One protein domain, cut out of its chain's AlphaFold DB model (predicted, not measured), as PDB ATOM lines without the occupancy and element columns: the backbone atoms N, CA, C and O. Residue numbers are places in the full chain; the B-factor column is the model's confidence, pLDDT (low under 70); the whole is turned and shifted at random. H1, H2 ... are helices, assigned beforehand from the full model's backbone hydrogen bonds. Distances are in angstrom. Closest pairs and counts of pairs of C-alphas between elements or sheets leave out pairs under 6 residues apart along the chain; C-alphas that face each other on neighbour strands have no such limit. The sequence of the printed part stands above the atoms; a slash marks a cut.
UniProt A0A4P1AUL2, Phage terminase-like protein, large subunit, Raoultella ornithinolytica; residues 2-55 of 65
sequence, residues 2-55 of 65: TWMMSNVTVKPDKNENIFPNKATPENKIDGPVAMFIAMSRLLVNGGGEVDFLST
ATOM      1  N   THR A   2     115.335 155.747 153.363       90.94
ATOM      2  CA  THR A   2     116.097 156.488 152.329       90.94
ATOM      3  C   THR A   2     116.569 157.882 152.751       90.94
ATOM      4  O   THR A   2     117.739 158.193 152.584       90.94
ATOM      5  N   TRP A   3     115.702 158.679 153.386       93.81
ATOM      6  CA  TRP A   3     116.052 160.016 153.877       93.81
ATOM      7  C   TRP A   3     117.170 160.026 154.936       93.81
ATOM      8  O   TRP A   3     118.106 160.809 154.835       93.81
ATOM      9  N   MET A   4     117.104 159.161 155.954       96.75
ATOM     10  CA  MET A   4     118.148 159.122 156.989       96.75
ATOM     11  C   MET A   4     119.455 158.548 156.442       96.75
ATOM     12  O   MET A   4     120.529 159.011 156.811       96.75
ATOM     13  N   MET A   5     119.366 157.570 155.535       95.75
ATOM     14  CA  MET A   5     120.538 156.994 154.873       95.75
ATOM     15  C   MET A   5     121.273 158.030 154.012       95.75
ATOM     16  O   MET A   5     122.497 158.070 154.054       95.75
ATOM     17  N   SER A   6     120.560 158.911 153.298       96.50
ATOM     18  CA  SER A   6     121.189 159.976 152.497       96.50
ATOM     19  C   SER A   6     121.848 161.080 153.330       96.50
ATOM     20  O   SER A   6     122.622 161.865 152.795       96.50
ATOM     21  N   ASN A   7     121.547 161.158 154.630       97.25
ATOM     22  CA  ASN A   7     122.121 162.162 155.526       97.25
ATOM     23  C   ASN A   7     123.467 161.740 156.136       97.25
ATOM     24  O   ASN A   7     124.130 162.582 156.750       97.25
ATOM     25  N   VAL A   8     123.844 160.458 156.025       96.88
ATOM     26  CA  VAL A   8     125.073 159.924 156.627       96.88
ATOM     27  C   VAL A   8     126.286 160.450 155.868       96.88
ATOM     28  O   VAL A   8     126.411 160.269 154.660       96.88
ATOM     29  N   THR A   9     127.206 161.070 156.595       96.12
ATOM     30  CA  THR A   9     128.502 161.522 156.081       96.12
ATOM     31  C   THR A   9     129.638 160.879 156.867       96.12
ATOM     32  O   THR A   9     129.439 160.370 157.970       96.12
ATOM     33  N   VAL A  10     130.845 160.888 156.299       94.94
ATOM     34  CA  VAL A  10     132.049 160.338 156.933       94.94
ATOM     35  C   VAL A  10     133.217 161.289 156.714       94.94
ATOM     36  O   VAL A  10     133.394 161.835 155.626       94.94
ATOM     37  N   LYS A  11     134.041 161.453 157.749       91.94
ATOM     38  CA  LYS A  11     135.362 162.070 157.658       91.94
ATOM     39  C   LYS A  11     136.339 161.225 158.481       91.94
ATOM     40  O   LYS A  11     136.140 161.160 159.694       91.94
ATOM     41  N   PRO A  12     137.352 160.596 157.859       92.12
ATOM     42  CA  PRO A  12     138.367 159.853 158.597       92.12
ATOM     43  C   PRO A  12     139.099 160.765 159.582       92.12
ATOM     44  O   PRO A  12     139.383 161.929 159.266       92.12
ATOM     45  N   ASP A  13     139.380 160.255 160.777       90.38
ATOM     46  CA  ASP A  13     140.222 160.963 161.740       90.38
ATOM     47  C   ASP A  13     141.722 160.760 161.437       90.38
ATOM     48  O   ASP A  13     142.105 160.101 160.472       90.38
ATOM     49  N   LYS A  14     142.599 161.358 162.256       95.25
ATOM     50  CA  LYS A  14     144.061 161.218 162.097       95.25
ATOM     51  C   LYS A  14     144.568 159.785 162.300       95.25
ATOM     52  O   LYS A  14     145.683 159.494 161.886       95.25
ATOM     53  N   ASN A  15     143.778 158.941 162.955       95.75
ATOM     54  CA  ASN A  15     144.080 157.543 163.235       95.75
ATOM     55  C   ASN A  15     143.366 156.610 162.240       95.75
ATOM     56  O   ASN A  15     143.295 155.411 162.487       95.75
ATOM     57  N   GLU A  16     142.808 157.160 161.153       92.69
ATOM     58  CA  GLU A  16     142.069 156.438 160.111       92.69
ATOM     59  C   GLU A  16     140.777 155.758 160.597       92.69
ATOM     60  O   GLU A  16     140.209 154.912 159.902       92.69
ATOM     61  N   ASN A  17     140.242 156.164 161.751       92.81
ATOM     62  CA  ASN A  17     138.950 155.668 162.207       92.81
ATOM     63  C   ASN A  17     137.812 156.272 161.376       92.81
ATOM     64  O   ASN A  17     137.817 157.458 161.025       92.81
ATOM     65  N   ILE A  18     136.787 155.457 161.128       93.38
ATOM     66  CA  ILE A  18     135.578 155.838 160.399       93.38
ATOM     67  C   ILE A  18     134.391 155.816 161.357       93.38
ATOM     68  O   ILE A  18     134.062 154.780 161.931       93.38
ATOM     69  N   PHE A  19     133.712 156.956 161.477       92.19
ATOM     70  CA  PHE A  19     132.494 157.086 162.269       92.19
ATOM     71  C   PHE A  19     131.374 157.711 161.432       92.19
ATOM     72  O   PHE A  19     131.637 158.657 160.678       92.19
ATOM     73  N   PRO A  20     130.127 157.223 161.564       94.81
ATOM     74  CA  PRO A  20     128.982 157.856 160.929       94.81
ATOM     75  C   PRO A  20     128.762 159.249 161.523       94.81
ATOM     76  O   PRO A  20     128.768 159.435 162.741       94.81
ATOM     77  N   ASN A  21     128.547 160.229 160.655       95.62
ATOM     78  CA  ASN A  21     128.320 161.616 161.030       95.62
ATOM     79  C   ASN A  21     127.157 162.211 160.220       95.62
ATOM     80  O   ASN A  21     126.556 161.550 159.370       95.62
ATOM     81  N   LYS A  22     126.819 163.463 160.516       95.62
ATOM     82  CA  LYS A  22     125.807 164.262 159.830       95.62
ATOM     83  C   LYS A  22     126.372 165.640 159.503       95.62
ATOM     84  O   LYS A  22     127.137 166.205 160.276       95.62
ATOM     85  N   ALA A  23     125.986 166.183 158.351       96.19
ATOM     86  CA  ALA A  23     126.463 167.490 157.897       96.19
ATOM     87  C   ALA A  23     125.945 168.658 158.756       96.19
ATOM     88  O   ALA A  23     126.658 169.639 158.953       96.19
ATOM     89  N   THR A  24     124.719 168.546 159.274       95.75
ATOM     90  CA  THR A  24     124.093 169.556 160.135       95.75
ATOM     91  C   THR A  24     123.435 168.900 161.355       95.75
ATOM     92  O   THR A  24     123.144 167.700 161.320       95.75
ATOM     93  N   PRO A  25     123.180 169.638 162.450       95.56
ATOM     94  CA  PRO A  25     122.541 169.089 163.647       95.56
ATOM     95  C   PRO A  25     121.128 168.532 163.417       95.56
ATOM     96  O   PRO A  25     120.735 167.577 164.098       95.56
ATOM     97  N   GLU A  26     120.381 169.090 162.465       97.00
ATOM     98  CA  GLU A  26     118.981 168.754 162.173       97.00
ATOM     99  C   GLU A  26     118.853 167.410 161.451       97.00
ATOM    100  O   GLU A  26     117.867 166.692 161.645       97.00
ATOM    101  N   ASN A  27     119.868 167.051 160.656       97.44
ATOM    102  CA  ASN A  27     119.907 165.792 159.929       97.44
ATOM    103  C   ASN A  27     119.771 164.600 160.884       97.44
ATOM    104  O   ASN A  27     120.467 164.481 161.899       97.44
ATOM    105  N   LYS A  28     118.863 163.688 160.535       97.19
ATOM    106  CA  LYS A  28     118.619 162.458 161.289       97.19
ATOM    107  C   LYS A  28     119.382 161.303 160.669       97.19
ATOM    108  O   LYS A  28     119.321 161.107 159.455       97.19
ATOM    109  N   ILE A  29     120.070 160.557 161.528       97.88
ATOM    110  CA  ILE A  29     120.861 159.368 161.184       97.88
ATOM    111  C   ILE A  29     120.611 158.217 162.170       97.88
ATOM    112  O   ILE A  29     121.333 157.227 162.150       97.88
ATOM    113  N   ASP A  30     119.588 158.325 163.022       97.12
ATOM    114  CA  ASP A  30     119.319 157.362 164.096       97.12
ATOM    115  C   ASP A  30     119.067 155.949 163.548       97.12
ATOM    116  O   ASP A  30     119.620 154.982 164.061       97.12
ATOM    117  N   GLY A  31     118.314 155.831 162.446       96.44
ATOM    118  CA  GLY A  31     118.097 154.560 161.744       96.44
ATOM    119  C   GLY A  31     119.400 153.902 161.257       96.44
ATOM    120  O   GLY A  31     119.681 152.772 161.654       96.44
ATOM    121  N   PRO A  32     120.220 154.580 160.429       96.88
ATOM    122  CA  PRO A  32     121.534 154.078 160.025       96.88
ATOM    123  C   PRO A  32     122.448 153.707 161.205       96.88
ATOM    124  O   PRO A  32     123.075 152.651 161.189       96.88
ATOM    125  N   VAL A  33     122.505 154.541 162.252       96.00
ATOM    126  CA  VAL A  33     123.325 154.273 163.447       96.00
ATOM    127  C   VAL A  33     122.836 153.023 164.181       96.00
ATOM    128  O   VAL A  33     123.648 152.163 164.522       96.00
ATOM    129  N   ALA A  34     121.522 152.872 164.367       96.56
ATOM    130  CA  ALA A  34     120.935 151.673 164.958       96.56
ATOM    131  C   ALA A  34     121.262 150.418 164.134       96.56
ATOM    132  O   ALA A  34     121.596 149.382 164.706       96.56
ATOM    133  N   MET A  35     121.244 150.521 162.802       95.31
ATOM    134  CA  MET A  35     121.626 149.427 161.906       95.31
ATOM    135  C   MET A  35     123.097 149.029 162.082       95.31
ATOM    136  O   MET A  35     123.390 147.839 162.191       95.31
ATOM    137  N   PHE A  36     124.026 149.989 162.164       93.81
ATOM    138  CA  PHE A  36     125.441 149.687 162.415       93.81
ATOM    139  C   PHE A  36     125.658 149.012 163.773       93.81
ATOM    140  O   PHE A  36     126.432 148.059 163.867       93.81
ATOM    141  N   ILE A  37     124.942 149.450 164.813       93.19
ATOM    142  CA  ILE A  37     124.983 148.813 166.137       93.19
ATOM    143  C   ILE A  37     124.440 147.383 166.059       93.19
ATOM    144  O   ILE A  37     125.087 146.466 166.561       93.19
ATOM    145  N   ALA A  38     123.291 147.171 165.414       92.25
ATOM    146  CA  ALA A  38     122.700 145.845 165.250       92.25
ATOM    147  C   ALA A  38     123.640 144.896 164.489       92.25
ATOM    148  O   ALA A  38     123.883 143.781 164.944       92.25
ATOM    149  N   MET A  39     124.242 145.366 163.392       91.62
ATOM    150  CA  MET A  39     125.224 144.600 162.620       91.62
ATOM    151  C   MET A  39     126.461 144.261 163.459       91.62
ATOM    152  O   MET A  39     126.927 143.127 163.442       91.62
ATOM    153  N   SER A  40     126.976 145.214 164.239       90.69
ATOM    154  CA  SER A  40     128.095 144.960 165.152       90.69
ATOM    155  C   SER A  40     127.746 143.892 166.192       90.69
ATOM    156  O   SER A  40     128.556 143.001 166.440       90.69
ATOM    157  N   ARG A  41     126.533 143.928 166.762       89.12
ATOM    158  CA  ARG A  41     126.063 142.897 167.701       89.12
ATOM    159  C   ARG A  41     125.953 141.534 167.036       89.12
ATOM    160  O   ARG A  41     126.410 140.567 167.632       89.12
ATOM    161  N   LEU A  42     125.420 141.465 165.818       86.38
ATOM    162  CA  LEU A  42     125.367 140.227 165.042       86.38
ATOM    163  C   LEU A  42     126.777 139.661 164.820       86.38
ATOM    164  O   LEU A  42     127.032 138.506 165.134       86.38
ATOM    165  N   LEU A  43     127.717 140.477 164.338       85.69
ATOM    166  CA  LEU A  43     129.076 140.026 164.025       85.69
ATOM    167  C   LEU A  43     129.864 139.571 165.264       85.69
ATOM    168  O   LEU A  43     130.661 138.643 165.164       85.69
ATOM    169  N   VAL A  44     129.651 140.207 166.419       85.25
ATOM    170  CA  VAL A  44     130.380 139.891 167.660       85.25
ATOM    171  C   VAL A  44     129.725 138.752 168.455       85.25
ATOM    172  O   VAL A  44     130.439 137.972 169.076       85.25
ATOM    173  N   ASN A  45     128.393 138.622 168.421       74.81
ATOM    174  CA  ASN A  45     127.638 137.666 169.245       74.81
ATOM    175  C   ASN A  45     127.101 136.457 168.458       74.81
ATOM    176  O   ASN A  45     126.068 135.907 168.826       74.81
ATOM    177  N   GLY A  46     127.788 136.030 167.395       64.38
ATOM    178  CA  GLY A  46     127.501 134.737 166.768       64.38
ATOM    179  C   GLY A  46     126.691 134.790 165.477       64.38
ATOM    180  O   GLY A  46     125.949 133.861 165.205       64.38
ATOM    181  N   GLY A  47     126.884 135.793 164.618       60.22
ATOM    182  CA  GLY A  47     126.296 135.854 163.269       60.22
ATOM    183  C   GLY A  47     126.644 134.690 162.321       60.22
ATOM    184  O   GLY A  47     126.331 134.774 161.137       60.22
ATOM    185  N   GLY A  48     127.306 133.639 162.817       61.16
ATOM    186  CA  GLY A  48     127.527 132.361 162.143       61.16
ATOM    187  C   GLY A  48     126.854 131.156 162.815       61.16
ATOM    188  O   GLY A  48     126.875 130.080 162.225       61.16
ATOM    189  N   GLU A  49     126.255 131.299 164.003       67.94
ATOM    190  CA  GLU A  49     125.399 130.253 164.568       67.94
ATOM    191  C   GLU A  49     123.977 130.455 164.050       67.94
ATOM    192  O   GLU A  49     123.389 131.530 164.179       67.94
ATOM    193  N   VAL A  50     123.446 129.419 163.403       65.12
ATOM    194  CA  VAL A  50     122.041 129.371 163.007       65.12
ATOM    195  C   VAL A  50     121.186 129.467 164.267       65.12
ATOM    196  O   VAL A  50     121.343 128.668 165.187       65.12
ATOM    197  N   ASP A  51     120.303 130.467 164.316       71.75
ATOM    198  CA  ASP A  51     119.308 130.595 165.380       71.75
ATOM    199  C   ASP A  51     118.550 129.268 165.491       71.75
ATOM    200  O   ASP A  51     118.137 128.719 164.470       71.75
ATOM    201  N   PHE A  52     118.368 128.739 166.702       71.44
ATOM    202  CA  PHE A  52     117.677 127.466 166.922       71.44
ATOM    203  C   PHE A  52     116.331 127.442 166.186       71.44
ATOM    204  O   PHE A  52     116.029 126.477 165.492       71.44
ATOM    205  N   LEU A  53     115.590 128.553 166.216       74.12
ATOM    206  CA  LEU A  53     114.299 128.684 165.532       74.12
ATOM    207  C   LEU A  53     114.386 128.588 164.000       74.12
ATOM    208  O   LEU A  53     113.396 128.264 163.358       74.12
ATOM    209  N   SER A  54     115.554 128.852 163.408       74.81
ATOM    210  CA  SER A  54     115.798 128.694 161.967       74.81
ATOM    211  C   SER A  54     116.111 127.253 161.551       74.81
ATOM    212  O   SER A  54     116.144 126.956 160.359       74.81
ATOM    213  N   THR A  55     116.346 126.369 162.524       74.25
ATOM    214  CA  THR A  55     116.604 124.935 162.310       74.25
ATOM    215  C   THR A  55     115.368 124.059 162.506       74.25
ATOM    216  O   THR A  55     115.428 122.868 162.223       74.25
TER     217      THR A  55
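This is residues 2 to 55 of the 65 residues of the protein "Phage terminase-like protein, large subunit" of Raoultella ornithinolytica (UniProt A0A4P1AUL2). There is little regular structure: one long helix, H2, runs away from a long loop, residues 7 to 29, that goes out to a turn near residue 14 and folds back, while the short helix H1 packs on residues 30 to 32 of H2. Residues 40 to 46, of which 40 to 44 belong to H2, and tail residues 48 to 55 stick out. The 54 printed residues include two named helices, H1 then H2, and no named strand; the class is all helix, with 20 residues in named elements. The flat outline spans 45 by 29 by 13 A, only just loose, close to extended, with a radius of gyration of the C-alphas of 15.0 A.

H2, residues 30 to 44, measures 21.0 A from C-alpha 30 at (119.319, 157.362, 164.096) to C-alpha 44 at (130.380, 139.891, 167.660). H1, residues 2 to 6, measures 6.2 A and begins at C-alpha 2 (116.097, 156.488, 152.329).

H2 touches H1 with residues 30 to 32 alone; their closest C-alphas, Met 5 and Pro 32, are 6.0 A apart. Residues 8 to 9 pair antiparallel with 21 to 22. In both helices every O i to N i+4 pair is within hydrogen-bond range.

The two farthest C-alphas, Lys 14 and Thr 55, are 45.5 A apart. The printed part has no cut; the link H1 to H2 is long, 23 residues. Residues 46 to 50 have pLDDT under 70.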